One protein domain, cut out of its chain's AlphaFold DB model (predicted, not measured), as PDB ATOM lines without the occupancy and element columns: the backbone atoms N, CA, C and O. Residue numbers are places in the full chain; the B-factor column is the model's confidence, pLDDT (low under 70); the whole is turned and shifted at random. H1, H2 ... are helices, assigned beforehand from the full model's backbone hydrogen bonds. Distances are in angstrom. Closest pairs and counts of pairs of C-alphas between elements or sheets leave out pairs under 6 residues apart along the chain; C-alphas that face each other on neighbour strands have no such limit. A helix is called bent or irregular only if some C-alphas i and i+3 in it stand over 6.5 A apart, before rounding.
ATOM      1  N   GLU A   7      89.366 126.599  79.875       95.75
ATOM      2  CA  GLU A   7      88.784 125.845  78.778       95.75
ATOM      3  C   GLU A   7      89.597 124.589  78.466       95.75
ATOM      4  O   GLU A   7      89.042 123.510  78.233       95.75
ATOM      5  N   ASP A   8      90.918 124.722  78.546       96.25
ATOM      6  CA  ASP A   8      91.866 123.628  78.367       96.25
ATOM      7  C   ASP A   8      91.817 122.674  79.563       96.25
ATOM      8  O   ASP A   8      91.797 121.453  79.388       96.25
ATOM      9  N   MET A   9      91.715 123.212  80.787       95.88
ATOM     10  CA  MET A   9      91.548 122.392  81.991       95.88
ATOM     11  C   MET A   9      90.277 121.544  81.907       95.88
ATOM     12  O   MET A   9      90.329 120.339  82.166       95.88
ATOM     13  N   ALA A  10      89.155 122.150  81.508       95.62
ATOM     14  CA  ALA A  10      87.887 121.449  81.338       95.62
ATOM     15  C   ALA A  10      87.989 120.347  80.269       95.62
ATOM     16  O   ALA A  10      87.558 119.219  80.516       95.62
ATOM     17  N   ALA A  11      88.632 120.626  79.128       96.75
ATOM     18  CA  ALA A  11      88.856 119.641  78.067       96.75
ATOM     19  C   ALA A  11      89.677 118.439  78.554       96.75
ATOM     20  O   ALA A  11      89.263 117.288  78.403       96.75
ATOM     21  N   HIS A  12      90.815 118.686  79.208       96.56
ATOM     22  CA  HIS A  12      91.652 117.608  79.730       96.56
ATOM     23  C   HIS A  12      90.941 116.777  80.795       96.56
ATOM     24  O   HIS A  12      91.118 115.557  80.824       96.56
ATOM     25  N   LYS A  13      90.130 117.410  81.646       95.62
ATOM     26  CA  LYS A  13      89.359 116.735  82.693       95.62
ATOM     27  C   LYS A  13      88.226 115.890  82.126       95.62
ATOM     28  O   LYS A  13      88.049 114.762  82.575       95.62
ATOM     29  N   LEU A  14      87.543 116.372  81.091       96.00
ATOM     30  CA  LEU A  14      86.532 115.600  80.375       96.00
ATOM     31  C   LEU A  14      87.138 114.355  79.708       96.00
ATOM     32  O   LEU A  14      86.622 113.252  79.878       96.00
ATOM     33  N   CYS A  15      88.281 114.506  79.026       96.38
ATOM     34  CA  CYS A  15      89.020 113.371  78.465       96.38
ATOM     35  C   CYS A  15      89.442 112.366  79.545       96.38
ATOM     36  O   CYS A  15      89.239 111.163  79.403       96.38
ATOM     37  N   ALA A  16      90.002 112.877  80.639       95.94
ATOM     38  CA  ALA A  16      90.500 112.073  81.740       95.94
ATOM     39  C   ALA A  16      89.392 111.271  82.434       95.94
ATOM     40  O   ALA A  16      89.619 110.113  82.785       95.94
ATOM     41  N   MET A  17      88.203 111.865  82.592       95.56
ATOM     42  CA  MET A  17      87.026 111.154  83.077       95.56
ATOM     43  C   MET A  17      86.750 109.958  82.179       95.56
ATOM     44  O   MET A  17      86.795 108.844  82.681       95.56
ATOM     45  N   TYR A  18      86.546 110.160  80.872       95.19
ATOM     46  CA  TYR A  18      86.237 109.078  79.932       95.19
ATOM     47  C   TYR A  18      87.262 107.933  79.966       95.19
ATOM     48  O   TYR A  18      86.884 106.769  80.077       95.19
ATOM     49  N   GLU A  19      88.558 108.258  79.947       93.94
ATOM     50  CA  GLU A  19      89.661 107.285  79.990       93.94
ATOM     51  C   GLU A  19      89.679 106.446  81.284       93.94
ATOM     52  O   GLU A  19      90.198 105.324  81.302       93.94
ATOM     53  N   ARG A  20      89.131 106.986  82.381       92.69
ATOM     54  CA  ARG A  20      89.176 106.390  83.725       92.69
ATOM     55  C   ARG A  20      87.804 106.135  84.348       92.69
ATOM     56  O   ARG A  20      87.733 105.892  85.559       92.69
ATOM     57  N   ILE A  21      86.728 106.128  83.555       88.12
ATOM     58  CA  ILE A  21      85.396 105.729  84.031       88.12
ATOM     59  C   ILE A  21      85.508 104.348  84.697       88.12
ATOM     60  O   ILE A  21      86.152 103.435  84.179       88.12
ATOM     61  N   GLY A  22      84.929 104.213  85.892       82.69
ATOM     62  CA  GLY A  22      84.984 102.979  86.689       82.69
ATOM     63  C   GLY A  22      86.272 102.766  87.484       82.69
ATOM     64  O   GLY A  22      86.317 101.868  88.318       82.69
ATOM     65  N   LYS A  23      87.302 103.594  87.274       85.94
ATOM     66  CA  LYS A  23      88.582 103.520  88.000       85.94
ATOM     67  C   LYS A  23      88.807 104.723  88.912       85.94
ATOM     68  O   LYS A  23      89.405 104.577  89.974       85.94
ATOM     69  N   THR A  24      88.363 105.915  88.508       87.69
ATOM     70  CA  THR A  24      88.642 107.163  89.239       87.69
ATOM     71  C   THR A  24      87.401 108.051  89.321       87.69
ATOM     72  O   THR A  24      87.171 108.922  88.488       87.69
ATOM     73  N   ASN A  25      86.604 107.868  90.378       88.62
ATOM     74  CA  ASN A  25      85.318 108.565  90.530       88.62
ATOM     75  C   ASN A  25      85.451 110.072  90.786       88.62
ATOM     76  O   ASN A  25      84.527 110.830  90.496       88.62
ATOM     77  N   ARG A  26      86.618 110.529  91.257       91.69
ATOM     78  CA  ARG A  26      86.924 111.960  91.387       91.69
ATOM     79  C   ARG A  26      86.798 112.709  90.058       91.69
ATOM     80  O   ARG A  26      86.368 113.855  90.064       91.69
ATOM     81  N   ASP A  27      87.138 112.085  88.931       93.62
ATOM     82  CA  ASP A  27      87.057 112.765  87.633       93.62
ATOM     83  C   ASP A  27      85.603 113.100  87.250       93.62
ATOM     84  O   ASP A  27      85.362 114.105  86.588       93.62
ATOM     85  N   ILE A  28      84.625 112.321  87.731       93.94
ATOM     86  CA  ILE A  28      83.187 112.605  87.559       93.94
ATOM     87  C   ILE A  28      82.802 113.859  88.351       93.94
ATOM     88  O   ILE A  28      82.072 114.712  87.847       93.94
ATOM     89  N   PHE A  29      83.325 113.994  89.575       93.38
ATOM     90  CA  PHE A  29      83.148 115.192  90.397       93.38
ATOM     91  C   PHE A  29      83.751 116.423  89.721       93.38
ATOM     92  O   PHE A  29      83.081 117.447  89.609       93.38
ATOM     93  N   ASP A  30      84.987 116.307  89.233       93.44
ATOM     94  CA  ASP A  30      85.679 117.383  88.528       93.44
ATOM     95  C   ASP A  30      84.878 117.821  87.284       93.44
ATOM     96  O   ASP A  30      84.599 119.007  87.118       93.44
ATOM     97  N   VAL A  31      84.442 116.882  86.433       94.38
ATOM     98  CA  VAL A  31      83.651 117.192  85.226       94.38
ATOM     99  C   VAL A  31      82.316 117.844  85.571       94.38
ATOM    100  O   VAL A  31      81.966 118.858  84.967       94.38
ATOM    101  N   HIS A  32      81.590 117.315  86.558       94.69
ATOM    102  CA  HIS A  32      80.366 117.956  87.035       94.69
ATOM    103  C   HIS A  32      80.639 119.388  87.506       94.69
ATOM    104  O   HIS A  32      79.919 120.303  87.115       94.69
ATOM    105  N   PHE A  33      81.692 119.613  88.294       93.88
ATOM    106  CA  PHE A  33      82.053 120.941  88.785       93.88
ATOM    107  C   PHE A  33      82.349 121.927  87.645       93.88
ATOM    108  O   PHE A  33      81.813 123.035  87.643       93.88
ATOM    109  N   PHE A  34      83.156 121.532  86.655       93.62
ATOM    110  CA  PHE A  34      83.496 122.410  85.530       93.62
ATOM    111  C   PHE A  34      82.271 122.752  84.677       93.62
ATOM    112  O   PHE A  34      82.039 123.923  84.376       93.62
ATOM    113  N   LEU A  35      81.457 121.754  84.327       91.81
ATOM    114  CA  LEU A  35      80.306 121.965  83.450       91.81
ATOM    115  C   LEU A  35      79.139 122.670  84.158       91.81
ATOM    116  O   LEU A  35      78.475 123.504  83.547       91.81
ATOM    117  N   SER A  36      78.896 122.389  85.443       89.94
ATOM    118  CA  SER A  36      77.877 123.102  86.238       89.94
ATOM    119  C   SER A  36      78.250 124.559  86.513       89.94
ATOM    120  O   SER A  36      77.365 125.391  86.698       89.94
ATOM    121  N   SER A  37      79.545 124.883  86.478       90.38
ATOM    122  CA  SER A  37      80.052 126.254  86.592       90.38
ATOM    123  C   SER A  37      80.037 127.024  85.263       90.38
ATOM    124  O   SER A  37      80.605 128.112  85.198       90.38
ATOM    125  N   ASP A  38      79.431 126.461  84.209       86.75
ATOM    126  CA  ASP A  38      79.355 127.025  82.853       86.75
ATOM    127  C   ASP A  38      80.728 127.307  82.216       86.75
ATOM    128  O   ASP A  38      80.896 128.225  81.413       86.75
ATOM    129  N   TRP A  39      81.750 126.520  82.572       92.62
ATOM    130  CA  TRP A  39      83.049 126.647  81.918       92.62
ATOM    131  C   TRP A  39      82.954 126.127  80.487       92.62
ATOM    132  O   TRP A  39      82.469 125.021  80.236       92.62
ATOM    133  N   SER A  40      83.462 126.919  79.546       92.12
ATOM    134  CA  SER A  40      83.600 126.491  78.159       92.12
ATOM    135  C   SER A  40      84.614 125.349  78.075       92.12
ATOM    136  O   SER A  40      85.558 125.288  78.858       92.12
ATOM    137  N   VAL A  41      84.437 124.440  77.119       95.62
ATOM    138  CA  VAL A  41      85.383 123.345  76.873       95.62
ATOM    139  C   VAL A  41      86.143 123.639  75.590       95.62
ATOM    140  O   VAL A  41      85.525 123.897  74.555       95.62
ATOM    141  N   ASN A  42      87.476 123.579  75.631       96.56
ATOM    142  CA  ASN A  42      88.271 123.656  74.411       96.56
ATOM    143  C   ASN A  42      88.082 122.373  73.582       96.56
ATOM    144  O   ASN A  42      88.727 121.350  73.811       96.56
ATOM    145  N   LYS A  43      87.178 122.448  72.601       95.94
ATOM    146  CA  LYS A  43      86.786 121.330  71.729       95.94
ATOM    147  C   LYS A  43      87.968 120.769  70.949       95.94
ATOM    148  O   LYS A  43      88.089 119.557  70.834       95.94
ATOM    149  N   LYS A  44      88.882 121.635  70.504       96.88
ATOM    150  CA  LYS A  44      90.047 121.232  69.717       96.88
ATOM    151  C   LYS A  44      90.937 120.251  70.477       96.88
ATOM    152  O   LYS A  44      91.343 119.247  69.916       96.88
ATOM    153  N   ILE A  45      91.168 120.481  71.772       97.25
ATOM    154  CA  ILE A  45      91.958 119.556  72.603       97.25
ATOM    155  C   ILE A  45      91.272 118.193  72.717       97.25
ATOM    156  O   ILE A  45      91.943 117.161  72.686       97.25
ATOM    157  N   VAL A  46      89.945 118.178  72.862       97.12
ATOM    158  CA  VAL A  46      89.179 116.927  72.919       97.12
ATOM    159  C   VAL A  46      89.320 116.170  71.601       97.12
ATOM    160  O   VAL A  46      89.651 114.986  71.609       97.12
ATOM    161  N   GLU A  47      89.119 116.851  70.480       97.25
ATOM    162  CA  GLU A  47      89.172 116.260  69.142       97.25
ATOM    163  C   GLU A  47      90.579 115.755  68.802       97.25
ATOM    164  O   GLU A  47      90.735 114.595  68.420       97.25
ATOM    165  N   ASP A  48      91.611 116.561  69.062       96.81
ATOM    166  CA  ASP A  48      93.015 116.211  68.821       96.81
ATOM    167  C   ASP A  48      93.459 114.997  69.661       96.81
ATOM    168  O   ASP A  48      94.213 114.149  69.184       96.81
ATOM    169  N   ARG A  49      92.994 114.878  70.915       94.81
ATOM    170  CA  ARG A  49      93.364 113.757  71.800       94.81
ATOM    171  C   ARG A  49      92.596 112.473  71.522       94.81
ATOM    172  O   ARG A  49      93.126 111.392  71.761       94.81
ATOM    173  N   THR A  50      91.333 112.588  71.123       93.31
ATOM    174  CA  THR A  50      90.413 111.442  71.052       93.31
ATOM    175  C   THR A  50      90.216 110.934  69.627       93.31
ATOM    176  O   THR A  50      89.760 109.806  69.448       93.31
ATOM    177  N   GLY A  51      90.556 111.745  68.620       95.12
ATOM    178  CA  GLY A  51      90.367 111.431  67.206       95.12
ATOM    179  C   GLY A  51      88.902 111.431  66.760       95.12
ATOM    180  O   GLY A  51      88.612 110.993  65.649       95.12
ATOM    181  N   VAL A  52      87.975 111.891  67.606       95.50
ATOM    182  CA  VAL A  52      86.543 111.991  67.293       95.50
ATOM    183  C   VAL A  52      86.024 113.394  67.565       95.50
ATOM    184  O   VAL A  52      86.601 114.124  68.367       95.50
ATOM    185  N   SER A  53      84.918 113.763  66.917       96.69
ATOM    186  CA  SER A  53      84.289 115.072  67.133       96.69
ATOM    187  C   SER A  53      83.882 115.276  68.595       96.69
ATOM    188  O   SER A  53      83.513 114.320  69.287       96.69
ATOM    189  N   TYR A  54      83.868 116.529  69.056       96.00
ATOM    190  CA  TYR A  54      83.456 116.857  70.423       96.00
ATOM    191  C   TYR A  54      82.062 116.303  70.770       96.00
ATOM    192  O   TYR A  54      81.863 115.730  71.841       96.00
ATOM    193  N   THR A  55      81.097 116.402  69.852       95.75
ATOM    194  CA  THR A  55      79.726 115.911  70.079       95.75
ATOM    195  C   THR A  55      79.665 114.390  70.217       95.75
ATOM    196  O   THR A  55      78.961 113.875  71.088       95.75
ATOM    197  N   GLU A  56      80.419 113.652  69.398       96.12
ATOM    198  CA  GLU A  56      80.544 112.199  69.522       96.12
ATOM    199  C   GLU A  56      81.241 111.814  70.830       96.12
ATOM    200  O   GLU A  56      80.813 110.883  71.516       96.12
ATOM    201  N   PHE A  57      82.271 112.562  71.223       96.75
ATOM    202  CA  PHE A  57      82.979 112.335  72.472       96.75
ATOM    203  C   PHE A  57      82.076 112.515  73.700       96.75
ATOM    204  O   PHE A  57      82.056 111.665  74.591       96.75
ATOM    205  N   VAL A  58      81.277 113.585  73.733       96.06
ATOM    206  CA  VAL A  58      80.318 113.831  74.819       96.06
ATOM    207  C   VAL A  58      79.273 112.713  74.894       96.06
ATOM    208  O   VAL A  58      78.966 112.246  75.990       96.06
ATOM    209  N   LYS A  59      78.781 112.202  73.755       96.44
ATOM    210  CA  LYS A  59      77.884 111.030  73.734       96.44
ATOM    211  C   LYS A  59      78.543 109.792  74.346       96.44
ATOM    212  O   LYS A  59      77.943 109.151  75.204       96.44
ATOM    213  N   LYS A  60      79.799 109.505  73.989       95.94
ATOM    214  CA  LYS A  60      80.572 108.400  74.585       95.94
ATOM    215  C   LYS A  60      80.758 108.569  76.096       95.94
ATOM    216  O   LYS A  60      80.679 107.585  76.830       95.94
ATOM    217  N   CYS A  61      80.969 109.797  76.570       96.00
ATOM    218  CA  CYS A  61      81.033 110.099  78.003       96.00
ATOM    219  C   CYS A  61      79.710 109.781  78.711       96.00
ATOM    220  O   CYS A  61      79.730 109.157  79.770       96.00
ATOM    221  N   ILE A  62      78.577 110.175  78.120       96.44
ATOM    222  CA  ILE A  62      77.235 109.893  78.650       96.44
ATOM    223  C   ILE A  62      77.011 108.381  78.740       96.44
ATOM    224  O   ILE A  62      76.708 107.879  79.818       96.44
ATOM    225  N   GLU A  63      77.236 107.645  77.650       95.62
ATOM    226  CA  GLU A  63      77.050 106.189  77.615       95.62
ATOM    227  C   GLU A  63      77.952 105.454  78.617       95.62
ATOM    228  O   GLU A  63      77.529 104.489  79.258       95.62
ATOM    229  N   GLY A  64      79.208 105.891  78.753       94.00
ATOM    230  CA  GLY A  64      80.143 105.324  79.722       94.00
ATOM    231  C   GLY A  64      79.687 105.565  81.159       94.00
ATOM    232  O   GLY A  64      79.737 104.655  81.986       94.00
ATOM    233  N   LEU A  65      79.201 106.774  81.447       93.19
ATOM    234  CA  LEU A  65      78.740 107.146  82.776       93.19
ATOM    235  C   LEU A  65      77.416 106.457  83.139       93.19
ATOM    236  O   LEU A  65      77.249 106.047  84.282       93.19
ATOM    237  N   GLU A  66      76.502 106.255  82.187       93.94
ATOM    238  CA  GLU A  66      75.244 105.519  82.402       93.94
ATOM    239  C   GLU A  66      75.478 104.063  82.827       93.94
ATOM    240  O   GLU A  66      74.771 103.562  83.702       93.94
ATOM    241  N   LYS A  67      76.505 103.412  82.267       91.56
ATOM    242  CA  LYS A  67      76.877 102.019  82.573       91.56
ATOM    243  C   LYS A  67      77.621 101.846  83.900       91.56
ATOM    244  O   LYS A  67      77.798 100.714  84.344       91.56
ATOM    245  N   LEU A  68      78.098 102.932  84.508       89.06
ATOM    246  CA  LEU A  68      78.846 102.888  85.762       89.06
ATOM    247  C   LEU A  68      77.937 102.485  86.932       89.06
ATOM    248  O   LEU A  68      76.815 102.970  87.016       89.06
ATOM    249  N   ASP A  69      78.428 101.660  87.856       84.88
ATOM    250  CA  ASP A  69      77.747 101.397  89.129       84.88
ATOM    251  C   ASP A  69      78.086 102.471  90.179       84.88
ATOM    252  O   ASP A  69      79.241 102.868  90.355       84.88
ATOM    253  N   ASP A  70      77.068 102.919  90.905       81.25
ATOM    254  CA  ASP A  70      77.139 104.047  91.835       81.25
ATOM    255  C   ASP A  70      77.590 103.599  93.236       81.25
ATOM    256  O   ASP A  70      77.961 104.432  94.069       81.25
ATOM    257  N   SER A  71      77.601 102.285  93.501       82.25
ATOM    258  CA  SER A  71      77.900 101.696  94.816       82.25
ATOM    259  C   SER A  71      79.228 102.173  95.419       82.25
ATOM    260  O   SER A  71      79.336 102.366  96.631       82.25
ATOM    261  N   ASN A  72      80.219 102.447  94.566       85.31
ATOM    262  CA  ASN A  72      81.570 102.837  94.956       85.31
ATOM    263  C   ASN A  72      81.916 104.293  94.617       85.31
ATOM    264  O   ASN A  72      83.096 104.645  94.615       85.31
ATOM    265  N   ILE A  73      80.931 105.166  94.370       88.38
ATOM    266  CA  ILE A  73      81.161 106.535  93.869       88.38
ATOM    267  C   ILE A  73      82.112 107.375  94.745       88.38
ATOM    268  O   ILE A  73      82.810 108.238  94.232       88.38
ATOM    269  N   LEU A  74      82.219 107.105  96.053       90.81
ATOM    270  CA  LEU A  74      83.143 107.823  96.949       90.81
ATOM    271  C   LEU A  74      84.583 107.286  96.951       90.81
ATOM    272  O   LEU A  74      85.457 107.901  97.569       90.81
ATOM    273  N   SER A  75      84.841 106.147  96.308       89.12
ATOM    274  CA  SER A  75      86.168 105.530  96.285       89.12
ATOM    275  C   SER A  75      87.215 106.505  95.736       89.12
ATOM    276  O   SER A  75      87.030 107.108  94.678       89.12
ATOM    277  N   GLY A  76      88.299 106.704  96.493       85.31
ATOM    278  CA  GLY A  76      89.393 107.612  96.138       85.31
ATOM    279  C   GLY A  76      89.127 109.109  96.358       85.31
ATOM    280  O   GLY A  76      90.008 109.914  96.069       85.31
ATOM    281  N   MET A  77      87.954 109.508  96.870       90.81
ATOM    282  CA  MET A  77      87.685 110.915  97.215       90.81
ATOM    283  C   MET A  77      86.919 111.138  98.522       90.81
ATOM    284  O   MET A  77      86.823 112.277  98.967       90.81
ATOM    285  N   GLY A  78      86.401 110.088  99.165       89.25
ATOM    286  CA  GLY A  78      85.615 110.215 100.393       89.25
ATOM    287  C   GLY A  78      86.315 111.028 101.485       89.25
ATOM    288  O   GLY A  78      85.689 111.894 102.079       89.25
ATOM    289  N   GLU A  79      87.609 110.819 101.712       89.94
ATOM    290  CA  GLU A  79      88.380 111.533 102.747       89.94
ATOM    291  C   GLU A  79      88.526 113.041 102.483       89.94
ATOM    292  O   GLU A  79      88.715 113.813 103.416       89.94
ATOM    293  N   LEU A  80      88.390 113.468 101.225       89.81
ATOM    294  CA  LEU A  80      88.496 114.871 100.815       89.81
ATOM    295  C   LEU A  80      87.161 115.621 100.921       89.81
ATOM    296  O   LEU A  80      87.128 116.843 100.782       89.81
ATOM    297  N   LEU A  81      86.055 114.900 101.122       92.31
ATOM    298  CA  LEU A  81      84.706 115.453 101.128       92.31
ATOM    299  C   LEU A  81      84.173 115.591 102.555       92.31
ATOM    300  O   LEU A  81      84.307 114.698 103.390       92.31
ATOM    301  N   THR A  82      83.474 116.694 102.814       94.00
ATOM    302  CA  THR A  82      82.658 116.846 104.026       94.00
ATOM    303  C   THR A  82      81.509 115.834 104.041       94.00
ATOM    304  O   THR A  82      81.066 115.374 102.988       94.00
ATOM    305  N   GLU A  83      80.948 115.531 105.215       93.56
ATOM    306  CA  GLU A  83      79.805 114.605 105.326       93.56
ATOM    307  C   GLU A  83      78.625 115.011 104.430       93.56
ATOM    308  O   GLU A  83      78.057 114.179 103.724       93.56
ATOM    309  N   LYS A  84      78.328 116.313 104.344       93.88
ATOM    310  CA  LYS A  84      77.292 116.832 103.441       93.88
ATOM    311  C   LYS A  84      77.609 116.543 101.968       93.88
ATOM    312  O   LYS A  84      76.722 116.134 101.221       93.88
ATOM    313  N   GLN A  85      78.859 116.743 101.547       93.00
ATOM    314  CA  GLN A  85      79.290 116.453 100.176       93.00
ATOM    315  C   GLN A  85      79.282 114.953  99.881       93.00
ATOM    316  O   GLN A  85      78.898 114.573  98.782       93.00
ATOM    317  N   LYS A  86      79.634 114.096 100.847       93.81
ATOM    318  CA  LYS A  86      79.530 112.635 100.703       93.81
ATOM    319  C   LYS A  86      78.085 112.200 100.479       93.81
ATOM    320  O   LYS A  86      77.823 111.415  99.568       93.81
ATOM    321  N   SER A  87      77.153 112.715 101.284       94.00
ATOM    322  CA  SER A  87      75.720 112.434 101.136       94.00
ATOM    323  C   SER A  87      75.189 112.901  99.784       94.00
ATOM    324  O   SER A  87      74.490 112.150  99.110       94.00
ATOM    325  N   TRP A  88      75.557 114.114  99.356       94.81
ATOM    326  CA  TRP A  88      75.185 114.622  98.036       94.81
ATOM    327  C   TRP A  88      75.796 113.778  96.911       94.81
ATOM    328  O   TRP A  88      75.073 113.367  96.009       94.81
ATOM    329  N   ALA A  89      77.087 113.448  96.983       93.00
ATOM    330  CA  ALA A  89      77.775 112.737  95.912       93.00
ATOM    331  C   ALA A  89      77.193 111.335  95.690       93.00
ATOM    332  O   ALA A  89      76.974 110.936  94.551       93.00
ATOM    333  N   LYS A  90      76.854 110.631  96.777       91.88
ATOM    334  CA  LYS A  90      76.148 109.343  96.725       91.88
ATOM    335  C   LYS A  90      74.765 109.429  96.086       91.88
ATOM    336  O   LYS A  90      74.352 108.491  95.421       91.88
ATOM    337  N   ALA A  91      74.044 110.522  96.316       92.62
ATOM    338  CA  ALA A  91      72.659 110.652  95.879       92.62
ATOM    339  C   ALA A  91      72.507 111.288  94.489       92.62
ATOM    340  O   ALA A  91      71.502 111.051  93.821       92.62
ATOM    341  N   LYS A  92      73.444 112.155  94.084       94.44
ATOM    342  CA  LYS A  92      73.218 113.098  92.981       94.44
ATOM    343  C   LYS A  92      74.380 113.293  92.015       94.44
ATOM    344  O   LYS A  92      74.134 113.759  90.910       94.44
ATOM    345  N   LEU A  93      75.620 112.935  92.362       94.06
ATOM    346  CA  LEU A  93      76.768 113.298  91.520       94.06
ATOM    347  C   LEU A  93      76.636 112.770  90.086       94.06
ATOM    348  O   LEU A  93      76.820 113.521  89.135       94.06
ATOM    349  N   LYS A  94      76.300 111.488  89.920       93.88
ATOM    350  CA  LYS A  94      76.167 110.887  88.589       93.88
ATOM    351  C   LYS A  94      75.020 111.501  87.790       93.88
ATOM    352  O   LYS A  94      75.206 111.818  86.618       93.88
ATOM    353  N   SER A  95      73.846 111.664  88.399       94.56
ATOM    354  CA  SER A  95      72.675 112.214  87.708       94.56
ATOM    355  C   SER A  95      72.888 113.676  87.317       94.56
ATOM    356  O   SER A  95      72.566 114.057  86.193       94.56
ATOM    357  N   GLU A  96      73.505 114.474  88.189       95.62
ATOM    358  CA  GLU A  96      73.855 115.859  87.884       95.62
ATOM    359  C   GLU A  96      74.986 115.954  86.842       95.62
ATOM    360  O   GLU A  96      74.919 116.799  85.952       95.62
ATOM    361  N   ALA A  97      75.987 115.065  86.867       95.06
ATOM    362  CA  ALA A  97      77.023 114.994  85.830       95.06
ATOM    363  C   ALA A  97      76.440 114.636  84.450       95.06
ATOM    364  O   ALA A  97      76.762 115.280  83.451       95.06
ATOM    365  N   LEU A  98      75.540 113.646  84.391       96.06
ATOM    366  CA  LEU A  98      74.818 113.279  83.169       96.06
ATOM    367  C   LEU A  98      73.985 114.445  82.636       96.06
ATOM    368  O   LEU A  98      73.985 114.695  81.431       96.06
ATOM    369  N   PHE A  99      73.302 115.173  83.521       95.88
ATOM    370  CA  PHE A  99      72.561 116.375  83.150       95.88
ATOM    371  C   PHE A  99      73.483 117.431  82.525       95.88
ATOM    372  O   PHE A  99      73.190 117.923  81.437       95.88
ATOM    373  N   SER A 100      74.627 117.726  83.150       94.69
ATOM    374  CA  SER A 100      75.591 118.695  82.619       94.69
ATOM    375  C   SER A 100      76.150 118.292  81.248       94.69
ATOM    376  O   SER A 100      76.268 119.141  80.367       94.69
ATOM    377  N   LEU A 101      76.446 117.006  81.031       95.06
ATOM    378  CA  LEU A 101      76.909 116.498  79.732       95.06
ATOM    379  C   LEU A 101      75.828 116.607  78.648       95.06
ATOM    380  O   LEU A 101      76.121 116.985  77.515       95.06
ATOM    381  N   ARG A 102      74.571 116.306  78.989       95.50
ATOM    382  CA  ARG A 102      73.433 116.435  78.065       95.50
ATOM    383  C   ARG A 102      73.189 117.893  77.688       95.50
ATOM    384  O   ARG A 102      73.040 118.184  76.507       95.50
ATOM    385  N   LEU A 103      73.245 118.803  78.660       93.94
ATOM    386  CA  LEU A 103      73.150 120.241  78.410       93.94
ATOM    387  C   LEU A 103      74.295 120.732  77.511       93.94
ATOM    388  O   LEU A 103      74.062 121.508  76.587       93.94
ATOM    389  N   ALA A 104      75.522 120.257  77.744       92.12
ATOM    390  CA  ALA A 104      76.663 120.578  76.891       92.12
ATOM    391  C   ALA A 104      76.457 120.093  75.447       92.12
ATOM    392  O   ALA A 104      76.842 120.799  74.526       92.12
ATOM    393  N   LEU A 105      75.823 118.935  75.240       92.50
ATOM    394  CA  LEU A 105      75.484 118.428  73.907       92.50
ATOM    395  C   LEU A 105      74.352 119.227  73.239       92.50
ATOM    396  O   LEU A 105      74.365 119.404  72.025       92.50
ATOM    397  N   GLU A 106      73.366 119.697  74.005       91.81
ATOM    398  CA  GLU A 106      72.267 120.519  73.479       91.81
ATOM    399  C   GLU A 106      72.729 121.900  73.018       91.81
ATOM    400  O   GLU A 106      72.236 122.380  72.005       91.81
ATOM    401  N   LYS A 107      73.711 122.500  73.700       88.81
ATOM    402  CA  LYS A 107      74.325 123.781  73.303       88.81
ATOM    403  C   LYS A 107      75.072 123.725  71.960       88.81
ATOM    404  O   LYS A 107      75.432 124.772  71.432       88.81
ATOM    405  N   GLU A 108      75.329 122.531  71.428       84.75
ATOM    406  CA  GLU A 108      76.005 122.319  70.140       84.75
ATOM    407  C   GLU A 108      75.035 122.192  68.953       84.75
ATOM    408  O   GLU A 108      75.492 122.030  67.820       84.75
TER     409      GLU A 108
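Overview. This is residues 7 to 108 of the 109 residues of an uncharacterized protein of Candidatus Vogelbacteria bacterium CG10_big_fil_rev_8_21_14_0_10_51_16 (UniProt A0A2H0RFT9). Two helices side by side, H4 and the arm H5b, make one layer, and the helical hairpin of H1 and H2 packs on it, with H1 at H4 and H2 at H5b. H3 packs at one end of this body, and the arm H5a lies at the other end with the long link before it. The printed part has 102 residues, with five named helices, H1 to H5, and no named strand: all helix. It is compact, with a radius of gyration of the C-alphas of 13.0 A, and spans 37 by 23 by 21 A.

Arrangement. Start with H1, residues 7 to 20; it forms a hairpin with H2, residues 26 to 36, their closest C-alphas being Met 17 and Asp 27, 4.8 A apart. H3, residues 43 to 50, touches H1 at a shallow tilt of 29 degrees, closest at the C-alphas of Ala 11 and Val 46, 5.8 A. H4, residues 54 to 66, touches H1 with residues 60 to 64 alone, closest at the C-alphas of Tyr 18 and Cys 61, 5.6 A. H5, residues 83 to 106, was assigned as one helix by its hydrogen bonds but is bent: C-alphas 91 and 94 are 8.1 A apart, and its arms H5a, residues 83 to 91, and H5b, residues 94 to 106, stand at a steep tilt of 63 degrees. H5b touches H4 at a shallow tilt of 21 degrees, opposite ways, closest at the C-alphas of Ile 62 and Leu 98, 6.1 A. It touches H2 too, closest at the C-alphas of His 32 and Ala 97, 4.6 A. H5a touches no helix. In H1, H2, H3, H4, H5a and H5b every O i to N i+4 pair is within hydrogen-bond range.

Along the chain. Find C-alpha 7 at (88.784, 125.845, 78.778); from there H1 runs 20.1 A. H4 is 18.4 A long, and H5b runs 18.3 A to C-alpha 106 at (72.267, 120.519, 73.479).

Size, cuts and confidence. Look to the C-alphas of Gly 51 and Glu 83, the two farthest apart at 39.7 A. Residues 67 to 82 are the long link; the printed part has no cut, and no printed residue is under 70 in pLDDT.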